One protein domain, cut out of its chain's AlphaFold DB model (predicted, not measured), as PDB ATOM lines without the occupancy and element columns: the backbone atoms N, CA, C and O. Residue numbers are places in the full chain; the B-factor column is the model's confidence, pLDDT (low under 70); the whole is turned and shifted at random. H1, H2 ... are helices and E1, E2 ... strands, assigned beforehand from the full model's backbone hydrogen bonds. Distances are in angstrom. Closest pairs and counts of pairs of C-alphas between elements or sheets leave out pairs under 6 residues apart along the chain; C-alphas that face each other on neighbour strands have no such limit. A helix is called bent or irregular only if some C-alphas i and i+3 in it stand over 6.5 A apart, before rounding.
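Overview. This is residues 40 to 62 and 73 to 162 of the 197 residues of an uncharacterized protein of Hylemonella gracilis str. Niagara R (UniProt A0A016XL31). This is a small closed barrel of five strands, with E1, E2, E3, E5 and E4 following one another round the ring and the three longest, E1, E4 and E5, bent; the short strand E6 is paired onto E5, and three helices are on the barrel's outside. H1 crosses E4 on the outside, tiny H2 sits beside the strands, and H3 begins on the barrel with residues 148 to 152 and runs on away from it. The printed part has 113 residues, with three named helices and six named strands in the order H1 E1 E2 E3 H2 E4 E5 E6 H3; the class is mixed, helices and strands, and the sheet is mixed, with E3 and E5 its one parallel pair. The whole is compact, with a radius of gyration of the C-alphas of 13.5 A, and spans 38 by 31 by 28 A.

Along the chain. H1, residues 42 to 47, begins at C-alpha 42 at (-17.447, -97.137, 18.566). E1, residues 50 to 58, is 20.3 A long and bends by 65 degrees at residue 54. E2, residues 77 to 81, is 12.2 A long, and E3, residues 86 to 90, is 13.5 A long. H2 has four residues, 107 to 110. E4, residues 117 to 125, is 22.9 A long, begins at C-alpha 117 at (3.196, -85.610, 20.014) and bends by 63 degrees at residue 121. E5, residues 133 to 141, is 19.5 A long and bends by 82 degrees at residue 137. E6 is residues 144 to 146. H3, residues 148 to 161, is 20.2 A long and ends at C-alpha 161 at (-7.962, -116.198, 26.287).

Arrangement. In the barrel E1 and E2 are antiparallel, with N 54 and O 80 2.8 A apart. E2 and E3 are an antiparallel hairpin, with N 89 and O 77 at 2.8 A. E3 pairs with E2 over residues 86 to 89 and is parallel to E5 over residues 89 to 90, where N 90 and O 134 are 2.8 A apart. E5 and E4 are an antiparallel hairpin, with N 137 and O 121 at 2.8 A. E4 and E1 are antiparallel and close the ring, with N 118 and O 53 at 2.9 A. E6 is outside the ring and forms a hairpin with E5, with N 146 and O 139 at 2.8 A; E4, E5 and E6 are a meander, each strand the antiparallel neighbour of the one before. H1 is on the barrel, over E4, and runs across the strands at 83 degrees to E4 on the local plane; its height over the sheet is 8.5 A, with 6 C-alphas only just enough to fit that plane. The closest C-alphas of H1 and E4 are those of Val 45 and Gly 122, 6.8 A apart. H2 is on the barrel but over none of the strands; its closest C-alpha pair with E6 is Ala 109 and Val 144, 6.4 A. H3 is on the barrel too, its closest C-alpha pair with E5 being Glu 138 and Tyr 148, 5.2 A. H1 and H3 are close but not clearly touching, with the C-alphas of Ala 42 and Tyr 148 6.8 A apart, at a steep tilt of 48 degrees, opposite ways. H2 is apart from H1 and H3. In H1 every O i to N i+4 pair is within hydrogen-bond range and in H3 9 of 10 are; H2 is too short for such a pair, and its one O i to N i+3 pair is within range.

Size, cuts and confidence. The two C-alphas farthest apart are those of Asp 83 and His 161, 39.1 A. Residues 63 to 72 are not printed, and C-alphas 62 and 73 are 12.9 A apart across this cut, which lies in the link from E1 to E2. The link from E3 to H2, residues 91 to 106, is long. The mean pLDDT of the printed part is 79.4, and residues 60 to 62, 73 to 75, 95 to 105, 126 to 131 and 161 to 162 are under 70.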
ATOM      1  N   GLU A  40     -16.337-100.611  25.029       78.38
ATOM      2  CA  GLU A  40     -17.252 -99.493  24.789       78.38
ATOM      3  C   GLU A  40     -17.612 -99.439  23.305       78.38
ATOM      4  O   GLU A  40     -16.827 -99.888  22.476       78.38
ATOM      5  N   SER A  41     -18.787 -98.919  22.942       83.12
ATOM      6  CA  SER A  41     -19.180 -98.884  21.530       83.12
ATOM      7  C   SER A  41     -18.367 -97.847  20.743       83.12
ATOM      8  O   SER A  41     -18.019 -96.790  21.268       83.12
ATOM      9  N   ALA A  42     -18.140 -98.088  19.446       83.06
ATOM     10  CA  ALA A  42     -17.447 -97.137  18.566       83.06
ATOM     11  C   ALA A  42     -18.084 -95.733  18.594       83.06
ATOM     12  O   ALA A  42     -17.393 -94.719  18.526       83.06
ATOM     13  N   GLN A  43     -19.415 -95.668  18.721       86.44
ATOM     14  CA  GLN A  43     -20.151 -94.405  18.789       86.44
ATOM     15  C   GLN A  43     -19.881 -93.647  20.090       86.44
ATOM     16  O   GLN A  43     -19.823 -92.418  20.072       86.44
ATOM     17  N   ASP A  44     -19.711 -94.358  21.203       86.94
ATOM     18  CA  ASP A  44     -19.407 -93.746  22.495       86.94
ATOM     19  C   ASP A  44     -17.963 -93.244  22.527       86.94
ATOM     20  O   ASP A  44     -17.726 -92.095  22.906       86.94
ATOM     21  N   VAL A  45     -17.018 -94.035  22.006       84.75
ATOM     22  CA  VAL A  45     -15.610 -93.626  21.876       84.75
ATOM     23  C   VAL A  45     -15.467 -92.384  20.989       84.75
ATOM     24  O   VAL A  45     -14.773 -91.433  21.353       84.75
ATOM     25  N   ALA A  46     -16.196 -92.324  19.871       86.62
ATOM     26  CA  ALA A  46     -16.182 -91.171  18.969       86.62
ATOM     27  C   ALA A  46     -16.738 -89.876  19.600       86.62
ATOM     28  O   ALA A  46     -16.419 -88.776  19.137       86.62
ATOM     29  N   ARG A  47     -17.559 -89.979  20.656       89.25
ATOM     30  CA  ARG A  47     -18.105 -88.827  21.398       89.25
ATOM     31  C   ARG A  47     -17.185 -88.332  22.505       89.25
ATOM     32  O   ARG A  47     -17.392 -87.230  23.011       89.25
ATOM     33  N   TRP A  48     -16.196 -89.122  22.906       89.12
ATOM     34  CA  TRP A  48     -15.274 -88.720  23.955       89.12
ATOM     35  C   TRP A  48     -14.343 -87.594  23.514       89.12
ATOM     36  O   TRP A  48     -14.028 -87.470  22.323       89.12
ATOM     37  N   PRO A  49     -13.888 -86.769  24.476       87.44
ATOM     38  CA  PRO A  49     -13.000 -85.661  24.186       87.44
ATOM     39  C   PRO A  49     -11.678 -86.158  23.602       87.44
ATOM     40  O   PRO A  49     -11.096 -87.143  24.059       87.44
ATOM     41  N   VAL A  50     -11.194 -85.420  22.606       91.06
ATOM     42  CA  VAL A  50      -9.843 -85.572  22.076       91.06
ATOM     43  C   VAL A  50      -8.885 -84.877  23.034       91.06
ATOM     44  O   VAL A  50      -9.009 -83.674  23.269       91.06
ATOM     45  N   VAL A  51      -7.941 -85.633  23.590       92.56
ATOM     46  CA  VAL A  51      -6.943 -85.112  24.525       92.56
ATOM     47  C   VAL A  51      -5.590 -85.066  23.815       92.56
ATOM     48  O   VAL A  51      -5.061 -86.129  23.478       92.56
ATOM     49  N   PRO A  52      -5.029 -83.873  23.549       93.19
ATOM     50  CA  PRO A  52      -3.686 -83.752  22.997       93.19
ATOM     51  C   PRO A  52      -2.656 -84.188  24.038       93.19
ATOM     52  O   PRO A  52      -2.765 -83.838  25.218       93.19
ATOM     53  N   ILE A  53      -1.662 -84.949  23.592       93.94
ATOM     54  CA  ILE A  53      -0.639 -85.526  24.459       93.94
ATOM     55  C   ILE A  53       0.747 -85.455  23.825       93.94
ATOM     56  O   ILE A  53       0.904 -85.519  22.606       93.94
ATOM     57  N   GLU A  54       1.754 -85.418  24.681       93.88
ATOM     58  CA  GLU A  54       3.121 -85.812  24.374       93.88
ATOM     59  C   GLU A  54       3.467 -87.027  25.230       93.88
ATOM     60  O   GLU A  54       3.318 -87.004  26.452       93.88
ATOM     61  N   VAL A  55       3.929 -88.107  24.614       90.69
ATOM     62  CA  VAL A  55       4.313 -89.300  25.368       90.69
ATOM     63  C   VAL A  55       5.696 -89.084  25.969       90.69
ATOM     64  O   VAL A  55       6.670 -88.922  25.244       90.69
ATOM     65  N   LEU A  56       5.804 -89.117  27.296       90.62
ATOM     66  CA  LEU A  56       7.082 -88.954  27.990       90.62
ATOM     67  C   LEU A  56       7.814 -90.291  28.079       90.62
ATOM     68  O   LEU A  56       8.961 -90.419  27.654       90.62
ATOM     69  N   HIS A  57       7.127 -91.304  28.609       86.69
ATOM     70  CA  HIS A  57       7.702 -92.619  28.866       86.69
ATOM     71  C   HIS A  57       6.666 -93.722  28.661       86.69
ATOM     72  O   HIS A  57       5.496 -93.571  29.022       86.69
ATOM     73  N   VAL A  58       7.124 -94.860  28.145       83.56
ATOM     74  CA  VAL A  58       6.403 -96.130  28.260       83.56
ATOM     75  C   VAL A  58       6.806 -96.751  29.588       83.56
ATOM     76  O   VAL A  58       7.993 -96.848  29.899       83.56
ATOM     77  N   LEU A  59       5.821 -97.117  30.397       75.38
ATOM     78  CA  LEU A  59       6.052 -97.722  31.700       75.38
ATOM     79  C   LEU A  59       6.203 -99.235  31.487       75.38
ATOM     80  O   LEU A  59       5.208 -99.938  31.336       75.38
ATOM     81  N   GLU A  60       7.446 -99.722  31.423       62.56
ATOM     82  CA  GLU A  60       7.731-101.163  31.395       62.56
ATOM     83  C   GLU A  60       7.405-101.806  32.755       62.56
ATOM     84  O   GLU A  60       7.557-101.191  33.815       62.56
ATOM     85  N   GLU A  61       6.915-103.047  32.718       58.19
ATOM     86  CA  GLU A  61       6.469-103.811  33.884       58.19
ATOM     87  C   GLU A  61       7.478-103.808  35.043       58.19
ATOM     88  O   GLU A  61       8.548-104.410  34.989       58.19
ATOM     89  N   GLY A  62       7.056-103.272  36.186       43.16
ATOM     90  CA  GLY A  62       7.453-103.859  37.458       43.16
ATOM     91  C   GLY A  62       6.656-105.144  37.637       43.16
ATOM     92  O   GLY A  62       5.450-105.052  37.874       43.16
ATOM     93  N   ALA A  73      -5.691-101.899  37.331       55.78
ATOM     94  CA  ALA A  73      -5.147-101.466  36.046       55.78
ATOM     95  C   ALA A  73      -3.997-100.461  36.268       55.78
ATOM     96  O   ALA A  73      -4.202 -99.444  36.944       55.78
ATOM     97  N   ARG A  74      -2.795-100.811  35.793       63.97
ATOM     98  CA  ARG A  74      -1.586 -99.989  35.898       63.97
ATOM     99  C   ARG A  74      -1.442 -99.129  34.638       63.97
ATOM    100  O   ARG A  74      -1.795 -99.597  33.555       63.97
ATOM    101  N   PRO A  75      -0.940 -97.891  34.766       63.16
ATOM    102  CA  PRO A  75      -0.675 -97.047  33.611       63.16
ATOM    103  C   PRO A  75       0.417 -97.684  32.741       63.16
ATOM    104  O   PRO A  75       1.444 -98.115  33.253       63.16
ATOM    105  N   ALA A  76       0.174 -97.740  31.435       76.25
ATOM    106  CA  ALA A  76       1.113 -98.216  30.420       76.25
ATOM    107  C   ALA A  76       1.950 -97.066  29.838       76.25
ATOM    108  O   ALA A  76       3.074 -97.268  29.384       76.25
ATOM    109  N   LEU A  77       1.410 -95.844  29.872       83.69
ATOM    110  CA  LEU A  77       2.057 -94.640  29.365       83.69
ATOM    111  C   LEU A  77       2.071 -93.558  30.443       83.69
ATOM    112  O   LEU A  77       1.087 -93.372  31.160       83.69
ATOM    113  N   SER A  78       3.168 -92.813  30.510       88.69
ATOM    114  CA  SER A  78       3.212 -91.498  31.143       88.69
ATOM    115  C   SER A  78       3.247 -90.445  30.046       88.69
ATOM    116  O   SER A  78       4.110 -90.496  29.164       88.69
ATOM    117  N   VAL A  79       2.304 -89.509  30.080       90.94
ATOM    118  CA  VAL A  79       2.168 -88.473  29.053       90.94
ATOM    119  C   VAL A  79       2.089 -87.092  29.682       90.94
ATOM    120  O   VAL A  79       1.642 -86.945  30.819       90.94
ATOM    121  N   ARG A  80       2.492 -86.079  28.923       93.25
ATOM    122  CA  ARG A  80       2.272 -84.670  29.220       93.25
ATOM    123  C   ARG A  80       1.071 -84.169  28.427       93.25
ATOM    124  O   ARG A  80       0.974 -84.400  27.224       93.25
ATOM    125  N   LEU A  81       0.144 -83.522  29.118       92.44
ATOM    126  CA  LEU A  81      -1.031 -82.886  28.530       92.44
ATOM    127  C   LEU A  81      -0.695 -81.469  28.039       92.44
ATOM    128  O   LEU A  81       0.349 -80.912  28.374       92.44
ATOM    129  N   ALA A  82      -1.618 -80.848  27.302       90.06
ATOM    130  CA  ALA A  82      -1.471 -79.465  26.829       90.06
ATOM    131  C   ALA A  82      -1.375 -78.407  27.947       90.06
ATOM    132  O   ALA A  82      -0.928 -77.295  27.689       90.06
ATOM    133  N   ASP A  83      -1.794 -78.733  29.171       91.44
ATOM    134  CA  ASP A  83      -1.661 -77.874  30.354       91.44
ATOM    135  C   ASP A  83      -0.400 -78.195  31.184       91.44
ATOM    136  O   ASP A  83      -0.344 -77.884  32.373       91.44
ATOM    137  N   ASP A  84       0.588 -78.853  30.566       90.06
ATOM    138  CA  ASP A  84       1.848 -79.325  31.157       90.06
ATOM    139  C   ASP A  84       1.704 -80.329  32.316       90.06
ATOM    140  O   ASP A  84       2.705 -80.771  32.891       90.06
ATOM    141  N   ARG A  85       0.485 -80.773  32.652       90.50
ATOM    142  CA  ARG A  85       0.302 -81.822  33.660       90.50
ATOM    143  C   ARG A  85       0.736 -83.175  33.117       90.50
ATOM    144  O   ARG A  85       0.444 -83.531  31.976       90.50
ATOM    145  N   GLN A  86       1.385 -83.958  33.972       89.75
ATOM    146  CA  GLN A  86       1.668 -85.360  33.682       89.75
ATOM    147  C   GLN A  86       0.496 -86.239  34.103       89.75
ATOM    148  O   GLN A  86      -0.061 -86.075  35.191       89.75
ATOM    149  N   GLN A  87       0.143 -87.194  33.250       87.00
ATOM    150  CA  GLN A  87      -0.932 -88.138  33.507       87.00
ATOM    151  C   GLN A  87      -0.524 -89.554  33.100       87.00
ATOM    152  O   GLN A  87       0.021 -89.784  32.021       87.00
ATOM    153  N   GLY A  88      -0.825 -90.515  33.974       85.69
ATOM    154  CA  GLY A  88      -0.728 -91.934  33.654       85.69
ATOM    155  C   GLY A  88      -1.933 -92.382  32.831       85.69
ATOM    156  O   GLY A  88      -3.079 -92.132  33.214       85.69
ATOM    157  N   MET A  89      -1.681 -93.070  31.721       85.94
ATOM    158  CA  MET A  89      -2.719 -93.606  30.846       85.94
ATOM    159  C   MET A  89      -2.615 -95.125  30.724       85.94
ATOM    160  O   MET A  89      -1.520 -95.684  30.717       85.94
ATOM    161  N   GLU A  90      -3.757 -95.802  30.637       82.69
ATOM    162  CA  GLU A  90      -3.868 -97.259  30.545       82.69
ATOM    163  C   GLU A  90      -4.527 -97.690  29.231       82.69
ATOM    164  O   GLU A  90      -5.432 -97.021  28.730       82.69
ATOM    165  N   PHE A  91      -4.114 -98.843  28.705       81.31
ATOM    166  CA  PHE A  91      -4.809 -99.493  27.595       81.31
ATOM    167  C   PHE A  91      -5.933-100.409  28.112       81.31
ATOM    168  O   PHE A  91      -5.825-100.968  29.212       81.31
ATOM    169  N   PRO A  92      -7.027-100.586  27.350       77.62
ATOM    170  CA  PRO A  92      -8.064-101.556  27.638       77.62
ATOM    171  C   PRO A  92      -7.489-102.945  27.390       77.62
ATOM    172  O   PRO A  92      -7.442-103.420  26.263       77.62
ATOM    173  N   VAL A  93      -7.042-103.603  28.453       74.62
ATOM    174  CA  VAL A  93      -6.591-104.996  28.407       74.62
ATOM    175  C   VAL A  93      -7.340-105.802  29.462       74.62
ATOM    176  O   VAL A  93      -7.461-105.342  30.610       74.62
ATOM    177  N   PRO A  94      -7.899-106.970  29.099       70.94
ATOM    178  CA  PRO A  94      -8.568-107.818  30.064       70.94
ATOM    179  C   PRO A  94      -7.534-108.517  30.959       70.94
ATOM    180  O   PRO A  94      -6.400-108.778  30.565       70.94
ATOM    181  N   LEU A  95      -7.932-108.827  32.189       67.81
ATOM    182  CA  LEU A  95      -7.233-109.768  33.057       67.81
ATOM    183  C   LEU A  95      -7.283-111.168  32.440       67.81
ATOM    184  O   LEU A  95      -8.363-111.757  32.337       67.81
ATOM    185  N   THR A  96      -6.117-111.695  32.093       62.31
ATOM    186  CA  THR A  96      -5.880-113.091  31.737       62.31
ATOM    187  C   THR A  96      -5.724-113.935  33.004       62.31
ATOM    188  O   THR A  96      -5.560-113.413  34.109       62.31
ATOM    189  N   TRP A  97      -5.805-115.262  32.889       57.56
ATOM    190  CA  TRP A  97      -5.493-116.170  33.998       57.56
ATOM    191  C   TRP A  97      -3.967-116.303  34.158       57.56
ATOM    192  O   TRP A  97      -3.313-116.548  33.146       57.56
ATOM    193  N   PRO A  98      -3.379-116.212  35.373       58.81
ATOM    194  CA  PRO A  98      -3.987-116.130  36.709       58.81
ATOM    195  C   PRO A  98      -4.006-114.703  37.310       58.81
ATOM    196  O   PRO A  98      -3.597-114.486  38.447       58.81
ATOM    197  N   GLY A  99      -4.504-113.717  36.567       57.66
ATOM    198  CA  GLY A  99      -4.633-112.316  36.995       57.66
ATOM    199  C   GLY A  99      -3.620-111.360  36.366       57.66
ATOM    200  O   GLY A  99      -3.515-110.226  36.823       57.66
ATOM    201  N   GLN A 100      -2.893-111.799  35.338       59.59
ATOM    202  CA  GLN A 100      -2.010-110.926  34.569       59.59
ATOM    203  C   GLN A 100      -2.827-110.089  33.585       59.59
ATOM    204  O   GLN A 100      -3.935-110.454  33.206       59.59
ATOM    205  N   ARG A 101      -2.315-108.928  33.189       62.62
ATOM    206  CA  ARG A 101      -2.853-108.180  32.052       62.62
ATOM    207  C   ARG A 101      -1.866-108.334  30.913       62.62
ATOM    208  O   ARG A 101      -0.674-108.181  31.148       62.62
ATOM    209  N   SER A 102      -2.361-108.645  29.719       58.09
ATOM    210  CA  SER A 102      -1.513-108.627  28.528       58.09
ATOM    211  C   SER A 102      -0.957-107.214  28.335       58.09
ATOM    212  O   SER A 102      -1.659-106.226  28.593       58.09
ATOM    213  N   LEU A 103       0.312-107.118  27.943       57.31
ATOM    214  CA  LEU A 103       0.903-105.860  27.502       57.31
ATOM    215  C   LEU A 103       0.198-105.401  26.217       57.31
ATOM    216  O   LEU A 103      -0.514-106.162  25.564       57.31
ATOM    217  N   ALA A 104       0.318-104.113  25.898       60.47
ATOM    218  CA  ALA A 104      -0.370-103.515  24.756       60.47
ATOM    219  C   ALA A 104      -0.132-104.309  23.449       60.47
ATOM    220  O   ALA A 104       0.921-104.927  23.301       60.47
ATOM    221  N   PRO A 105      -1.052-104.231  22.471       58.94
ATOM    222  CA  PRO A 105      -1.066-105.109  21.296       58.94
ATOM    223  C   PRO A 105       0.187-105.101  20.405       58.94
ATOM    224  O   PRO A 105       0.346-106.008  19.594       58.94
ATOM    225  N   ASP A 106       1.071-104.106  20.529       71.69
ATOM    226  CA  ASP A 106       2.326-104.047  19.774       71.69
ATOM    227  C   ASP A 106       3.441-103.360  20.583       71.69
ATOM    228  O   ASP A 106       3.617-102.137  20.542       71.69
ATOM    229  N   GLU A 107       4.229-104.151  21.317       72.69
ATOM    230  CA  GLU A 107       5.397-103.663  22.066       72.69
ATOM    231  C   GLU A 107       6.412-102.924  21.181       72.69
ATOM    232  O   GLU A 107       7.075-101.985  21.631       72.69
ATOM    233  N   SER A 108       6.553-103.328  19.916       77.06
ATOM    234  CA  SER A 108       7.522-102.725  19.001       77.06
ATOM    235  C   SER A 108       7.102-101.314  18.580       77.06
ATOM    236  O   SER A 108       7.952-100.429  18.433       77.06
ATOM    237  N   ALA A 109       5.793-101.080  18.445       78.12
ATOM    238  CA  ALA A 109       5.228 -99.752  18.250       78.12
ATOM    239  C   ALA A 109       5.339 -98.903  19.520       78.12
ATOM    240  O   ALA A 109       5.722 -97.736  19.421       78.12
ATOM    241  N   LEU A 110       5.094 -99.477  20.707       78.25
ATOM    242  CA  LEU A 110       5.207 -98.743  21.972       78.25
ATOM    243  C   LEU A 110       6.592 -98.117  22.159       78.25
ATOM    244  O   LEU A 110       6.695 -96.952  22.537       78.25
ATOM    245  N   ARG A 111       7.663 -98.845  21.826       81.62
ATOM    246  CA  ARG A 111       9.047 -98.345  21.944       81.62
ATOM    247  C   ARG A 111       9.325 -97.083  21.118       81.62
ATOM    248  O   ARG A 111      10.298 -96.390  21.398       81.62
ATOM    249  N   LYS A 112       8.492 -96.775  20.119       84.50
ATOM    250  CA  LYS A 112       8.612 -95.585  19.257       84.50
ATOM    251  C   LYS A 112       7.810 -94.385  19.768       84.50
ATOM    252  O   LYS A 112       7.889 -93.319  19.168       84.50
ATOM    253  N   LEU A 113       7.018 -94.558  20.827       85.56
ATOM    254  CA  LEU A 113       6.155 -93.510  21.364       85.56
ATOM    255  C   LEU A 113       6.883 -92.417  22.165       85.56
ATOM    256  O   LEU A 113       6.441 -91.279  22.063       85.56
ATOM    257  N   PRO A 114       7.941 -92.672  22.962       89.69
ATOM    258  CA  PRO A 114       8.566 -91.609  23.756       89.69
ATOM    259  C   PRO A 114       9.005 -90.403  22.907       89.69
ATOM    260  O   PRO A 114       9.649 -90.564  21.874       89.69
ATOM    261  N   GLY A 115       8.650 -89.194  23.348       88.31
ATOM    262  CA  GLY A 115       8.887 -87.922  22.653       88.31
ATOM    263  C   GLY A 115       7.904 -87.610  21.519       88.31
ATOM    264  O   GLY A 115       8.015 -86.569  20.873       88.31
ATOM    265  N   CYS A 116       6.946 -88.494  21.245       89.81
ATOM    266  CA  CYS A 116       5.955 -88.277  20.205       89.81
ATOM    267  C   CYS A 116       4.818 -87.361  20.686       89.81
ATOM    268  O   CYS A 116       4.297 -87.533  21.790       89.81
ATOM    269  N   MET A 117       4.392 -86.434  19.820       92.25
ATOM    270  CA  MET A 117       3.196 -85.610  20.014       92.25
ATOM    271  C   MET A 117       2.018 -86.135  19.194       92.25
ATOM    272  O   MET A 117       2.170 -86.556  18.043       92.25
ATOM    273  N   GLY A 118       0.827 -86.079  19.780       92.69
ATOM    274  CA  GLY A 118      -0.369 -86.639  19.178       92.69
ATOM    275  C   GLY A 118      -1.630 -86.342  19.971       92.69
ATOM    276  O   GLY A 118      -1.715 -85.362  20.712       92.69
ATOM    277  N   TYR A 119      -2.623 -87.208  19.818       93.38
ATOM    278  CA  TYR A 119      -3.831 -87.173  20.623       93.38
ATOM    279  C   TYR A 119      -4.327 -88.574  20.950       93.38
ATOM    280  O   TYR A 119      -4.033 -89.551  20.255       93.38
ATOM    281  N   VAL A 120      -5.122 -88.648  22.011       92.69
ATOM    282  CA  VAL A 120      -5.845 -89.851  22.406       92.69
ATOM    283  C   VAL A 120      -7.330 -89.568  22.536       92.69
ATOM    284  O   VAL A 120      -7.743 -88.439  22.821       92.69
ATOM    285  N   ARG A 121      -8.133 -90.619  22.383       92.56
ATOM    286  CA  ARG A 121      -9.511 -90.644  22.878       92.56
ATOM    287  C   ARG A 121      -9.643 -91.685  23.961       92.56
ATOM    288  O   ARG A 121      -9.067 -92.769  23.873       92.56
ATOM    289  N   GLY A 122     -10.403 -91.355  24.991       87.75
ATOM    290  CA  GLY A 122     -10.519 -92.215  26.149       87.75
ATOM    291  C   GLY A 122     -11.434 -91.659  27.220       87.75
ATOM    292  O   GLY A 122     -12.051 -90.605  27.057       87.75
ATOM    293  N   GLN A 123     -11.484 -92.374  28.337       86.56
ATOM    294  CA  GLN A 123     -12.313 -92.018  29.479       86.56
ATOM    295  C   GLN A 123     -11.497 -91.883  30.760       86.56
ATOM    296  O   GLN A 123     -10.573 -92.659  31.020       86.56
ATOM    297  N   VAL A 124     -11.887 -90.920  31.594       83.69
ATOM    298  CA  VAL A 124     -11.352 -90.771  32.948       83.69
ATOM    299  C   VAL A 124     -12.056 -91.766  33.866       83.69
ATOM    300  O   VAL A 124     -13.268 -91.706  34.066       83.69
ATOM    301  N   LEU A 125     -11.282 -92.663  34.459       76.06
ATOM    302  CA  LEU A 125     -11.718 -93.604  35.477       76.06
ATOM    303  C   LEU A 125     -11.316 -93.063  36.841       76.06
ATOM    304  O   LEU A 125     -10.138 -93.088  37.205       76.06
ATOM    305  N   ARG A 126     -12.307 -92.599  37.606       69.69
ATOM    306  CA  ARG A 126     -12.073 -92.142  38.976       69.69
ATOM    307  C   ARG A 126     -11.684 -93.312  39.870       69.69
ATOM    308  O   ARG A 126     -12.400 -94.313  39.940       69.69
ATOM    309  N   GLY A 127     -10.549 -93.186  40.546       59.62
ATOM    310  CA  GLY A 127     -10.088 -94.173  41.516       59.62
ATOM    311  C   GLY A 127     -10.717 -93.927  42.886       59.62
ATOM    312  O   GLY A 127     -10.616 -92.834  43.434       59.62
ATOM    313  N   VAL A 128     -11.336 -94.941  43.495       54.16
ATOM    314  CA  VAL A 128     -11.702 -94.871  44.919       54.16
ATOM    315  C   VAL A 128     -10.464 -95.248  45.735       54.16
ATOM    316  O   VAL A 128     -10.095 -96.418  45.785       54.16
ATOM    317  N   GLY A 129      -9.792 -94.256  46.327       55.03
ATOM    318  CA  GLY A 129      -8.552 -94.467  47.093       55.03
ATOM    319  C   GLY A 129      -7.304 -94.733  46.238       55.03
ATOM    320  O   GLY A 129      -6.295 -95.201  46.758       55.03
ATOM    321  N   ALA A 130      -7.368 -94.443  44.939       62.97
ATOM    322  CA  ALA A 130      -6.274 -94.554  43.977       62.97
ATOM    323  C   ALA A 130      -6.261 -93.301  43.079       62.97
ATOM    324  O   ALA A 130      -7.306 -92.659  42.956       62.97
ATOM    325  N   PRO A 131      -5.125 -92.938  42.457       66.31
ATOM    326  CA  PRO A 131      -5.088 -91.822  41.516       66.31
ATOM    327  C   PRO A 131      -6.043 -92.052  40.336       66.31
ATOM    328  O   PRO A 131      -6.260 -93.193  39.916       66.31
ATOM    329  N   ASP A 132      -6.598 -90.962  39.803       73.19
ATOM    330  CA  ASP A 132      -7.423 -90.992  38.595       73.19
ATOM    331  C   ASP A 132      -6.625 -91.561  37.419       73.19
ATOM    332  O   ASP A 132      -5.452 -91.237  37.218       73.19
ATOM    333  N   ARG A 133      -7.275 -92.414  36.623       75.94
ATOM    334  CA  ARG A 133      -6.662 -93.081  35.469       75.94
ATOM    335  C   ARG A 133      -7.350 -92.645  34.189       75.94
ATOM    336  O   ARG A 133      -8.550 -92.387  34.197       75.94
ATOM    337  N   PHE A 134      -6.615 -92.598  33.085       85.25
ATOM    338  CA  PHE A 134      -7.185 -92.331  31.766       85.25
ATOM    339  C   PHE A 134      -7.058 -93.570  30.885       85.25
ATOM    340  O   PHE A 134      -5.947 -93.999  30.588       85.25
ATOM    341  N   ARG A 135      -8.185 -94.164  30.484       86.62
ATOM    342  CA  ARG A 135      -8.199 -95.354  29.627       86.62
ATOM    343  C   ARG A 135      -8.306 -94.956  28.164       86.62
ATOM    344  O   ARG A 135      -9.318 -94.372  27.782       86.62
ATOM    345  N   ILE A 136      -7.299 -95.310  27.373       88.19
ATOM    346  CA  ILE A 136      -7.159 -94.941  25.960       88.19
ATOM    347  C   ILE A 136      -7.838 -95.974  25.063       88.19
ATOM    348  O   ILE A 136      -7.516 -97.147  25.142       88.19
ATOM    349  N   TRP A 137      -8.707 -95.534  24.163       88.19
ATOM    350  CA  TRP A 137      -9.332 -96.377  23.137       88.19
ATOM    351  C   TRP A 137      -8.958 -95.980  21.709       88.19
ATOM    352  O   TRP A 137      -9.257 -96.721  20.783       88.19
ATOM    353  N   GLU A 138      -8.299 -94.836  21.529       90.56
ATOM    354  CA  GLU A 138      -7.656 -94.438  20.276       90.56
ATOM    355  C   GLU A 138      -6.355 -93.709  20.602       90.56
ATOM    356  O   GLU A 138      -6.330 -92.866  21.505       90.56
ATOM    357  N   LEU A 139      -5.294 -94.001  19.856       90.81
ATOM    358  CA  LEU A 139      -3.990 -93.359  19.975       90.81
ATOM    359  C   LEU A 139      -3.497 -92.961  18.588       90.81
ATOM    360  O   LEU A 139      -3.238 -93.810  17.738       90.81
ATOM    361  N   HIS A 140      -3.308 -91.662  18.383       91.94
ATOM    362  CA  HIS A 140      -2.749 -91.120  17.153       91.94
ATOM    363  C   HIS A 140      -1.521 -90.292  17.500       91.94
ATOM    364  O   HIS A 140      -1.644 -89.128  17.873       91.94
ATOM    365  N   CYS A 141      -0.341 -90.896  17.387       88.88
ATOM    366  CA  CYS A 141       0.918 -90.253  17.718       88.88
ATOM    367  C   CYS A 141       1.993 -90.590  16.685       88.88
ATOM    368  O   CYS A 141       2.520 -91.703  16.671       88.88
ATOM    369  N   GLY A 142       2.381 -89.598  15.876       83.50
ATOM    370  CA  GLY A 142       3.527 -89.702  14.968       83.50
ATOM    371  C   GLY A 142       3.465 -90.963  14.091       83.50
ATOM    372  O   GLY A 142       2.545 -91.069  13.289       83.50
ATOM    373  N   PRO A 143       4.413 -91.916  14.215       78.44
ATOM    374  CA  PRO A 143       4.425 -93.148  13.421       78.44
ATOM    375  C   PRO A 143       3.446 -94.229  13.914       78.44
ATOM    376  O   PRO A 143       3.328 -95.271  13.271       78.44
ATOM    377  N   VAL A 144       2.794 -94.029  15.063       83.44
ATOM    378  CA  VAL A 144       1.882 -94.993  15.683       83.44
ATOM    379  C   VAL A 144       0.454 -94.472  15.600       83.44
ATOM    380  O   VAL A 144       0.094 -93.455  16.197       83.44
ATOM    381  N   HIS A 145      -0.379 -95.217  14.886       86.88
ATOM    382  CA  HIS A 145      -1.815 -95.000  14.829       86.88
ATOM    383  C   HIS A 145      -2.502 -96.303  15.211       86.88
ATOM    384  O   HIS A 145      -2.395 -97.286  14.487       86.88
ATOM    385  N   GLN A 146      -3.163 -96.300  16.365       86.06
ATOM    386  CA  GLN A 146      -4.040 -97.375  16.807       86.06
ATOM    387  C   GLN A 146      -5.439 -96.793  16.945       86.06
ATOM    388  O   GLN A 146      -5.723 -96.024  17.869       86.06
ATOM    389  N   GLY A 147      -6.287 -97.109  15.972       85.62
ATOM    390  CA  GLY A 147      -7.684 -96.711  15.991       85.62
ATOM    391  C   GLY A 147      -8.498 -97.579  16.944       85.62
ATOM    392  O   GLY A 147      -8.021 -98.574  17.493       85.62
ATOM    393  N   TYR A 148      -9.772 -97.231  17.095       86.81
ATOM    394  CA  TYR A 148     -10.697 -97.978  17.943       86.81
ATOM    395  C   TYR A 148     -10.780 -99.468  17.566       86.81
ATOM    396  O   TYR A 148     -10.791-100.326  18.446       86.81
ATOM    397  N   GLU A 149     -10.800 -99.795  16.270       85.25
ATOM    398  CA  GLU A 149     -10.889-101.185  15.801       85.25
ATOM    399  C   GLU A 149      -9.643-102.015  16.145       85.25
ATOM    400  O   GLU A 149      -9.759-103.199  16.473       85.25
ATOM    401  N   ASP A 150      -8.461-101.394  16.151       85.44
ATOM    402  CA  ASP A 150      -7.215-102.061  16.536       85.44
ATOM    403  C   ASP A 150      -7.252-102.418  18.027       85.44
ATOM    404  O   ASP A 150      -6.998-103.559  18.416       85.44
ATOM    405  N   PHE A 151      -7.681-101.475  18.872       83.06
ATOM    406  CA  PHE A 151      -7.861-101.734  20.300       83.06
ATOM    407  C   PHE A 151      -8.966-102.751  20.578       83.06
ATOM    408  O   PHE A 151      -8.794-103.626  21.426       83.06
ATOM    409  N   ARG A 152     -10.096-102.666  19.868       84.56
ATOM    410  CA  ARG A 152     -11.215-103.599  20.023       84.56
ATOM    411  C   ARG A 152     -10.813-105.018  19.643       84.56
ATOM    412  O   ARG A 152     -11.093-105.940  20.405       84.56
ATOM    413  N   SER A 153     -10.149-105.196  18.503       83.06
ATOM    414  CA  SER A 153      -9.706-106.514  18.039       83.06
ATOM    415  C   SER A 153      -8.669-107.130  18.977       83.06
ATOM    416  O   SER A 153      -8.809-108.295  19.349       83.06
ATOM    417  N   ALA A 154      -7.697-106.345  19.451       79.00
ATOM    418  CA  ALA A 154      -6.739-106.777  20.466       79.00
ATOM    419  C   ALA A 154      -7.429-107.173  21.781       79.00
ATOM    420  O   ALA A 154      -7.161-108.238  22.340       79.00
ATOM    421  N   TYR A 155      -8.368-106.346  22.251       79.75
ATOM    422  CA  TYR A 155      -9.144-106.622  23.457       79.75
ATOM    423  C   TYR A 155      -9.960-107.911  23.325       79.75
ATOM    424  O   TYR A 155      -9.971-108.734  24.238       79.75
ATOM    425  N   GLU A 156     -10.651-108.101  22.199       80.12
ATOM    426  CA  GLU A 156     -11.456-109.294  21.928       80.12
ATOM    427  C   GLU A 156     -10.589-110.555  21.819       80.12
ATOM    428  O   GLU A 156     -10.956-111.589  22.384       80.12
ATOM    429  N   ALA A 157      -9.423-110.465  21.170       78.81
ATOM    430  CA  ALA A 157      -8.463-111.559  21.077       78.81
ATOM    431  C   ALA A 157      -7.960-111.983  22.466       78.81
ATOM    432  O   ALA A 157      -8.024-113.160  22.813       78.81
ATOM    433  N   GLU A 158      -7.547-111.040  23.312       74.38
ATOM    434  CA  GLU A 158      -7.101-111.334  24.684       74.38
ATOM    435  C   GLU A 158      -8.245-111.804  25.589       74.38
ATOM    436  O   GLU A 158      -8.095-112.672  26.455       74.38
ATOM    437  N   ARG A 159      -9.452-111.287  25.359       73.62
ATOM    438  CA  ARG A 159     -10.648-111.730  26.070       73.62
ATOM    439  C   ARG A 159     -11.014-113.172  25.737       73.62
ATOM    440  O   ARG A 159     -11.504-113.869  26.623       73.62
ATOM    441  N   ALA A 160     -10.772-113.635  24.512       70.31
ATOM    442  CA  ALA A 160     -10.967-115.039  24.153       70.31
ATOM    443  C   ALA A 160     -10.063-115.979  24.975       70.31
ATOM    444  O   ALA A 160     -10.455-117.108  25.265       70.31
ATOM    445  N   HIS A 161      -8.897-115.489  25.407       66.69
ATOM    446  CA  HIS A 161      -7.962-116.198  26.287       66.69
ATOM    447  C   HIS A 161      -8.235-115.953  27.778       66.69
ATOM    448  O   HIS A 161      -7.665-116.617  28.647       66.69
ATOM    449  N   SER A 162      -9.121-115.009  28.100       62.75
ATOM    450  CA  SER A 162      -9.519-114.738  29.473       62.75
ATOM    451  C   SER A 162     -10.451-115.837  29.989       62.75
ATOM    452  O   SER A 162     -11.281-116.364  29.244       62.75
TER     453      SER A 162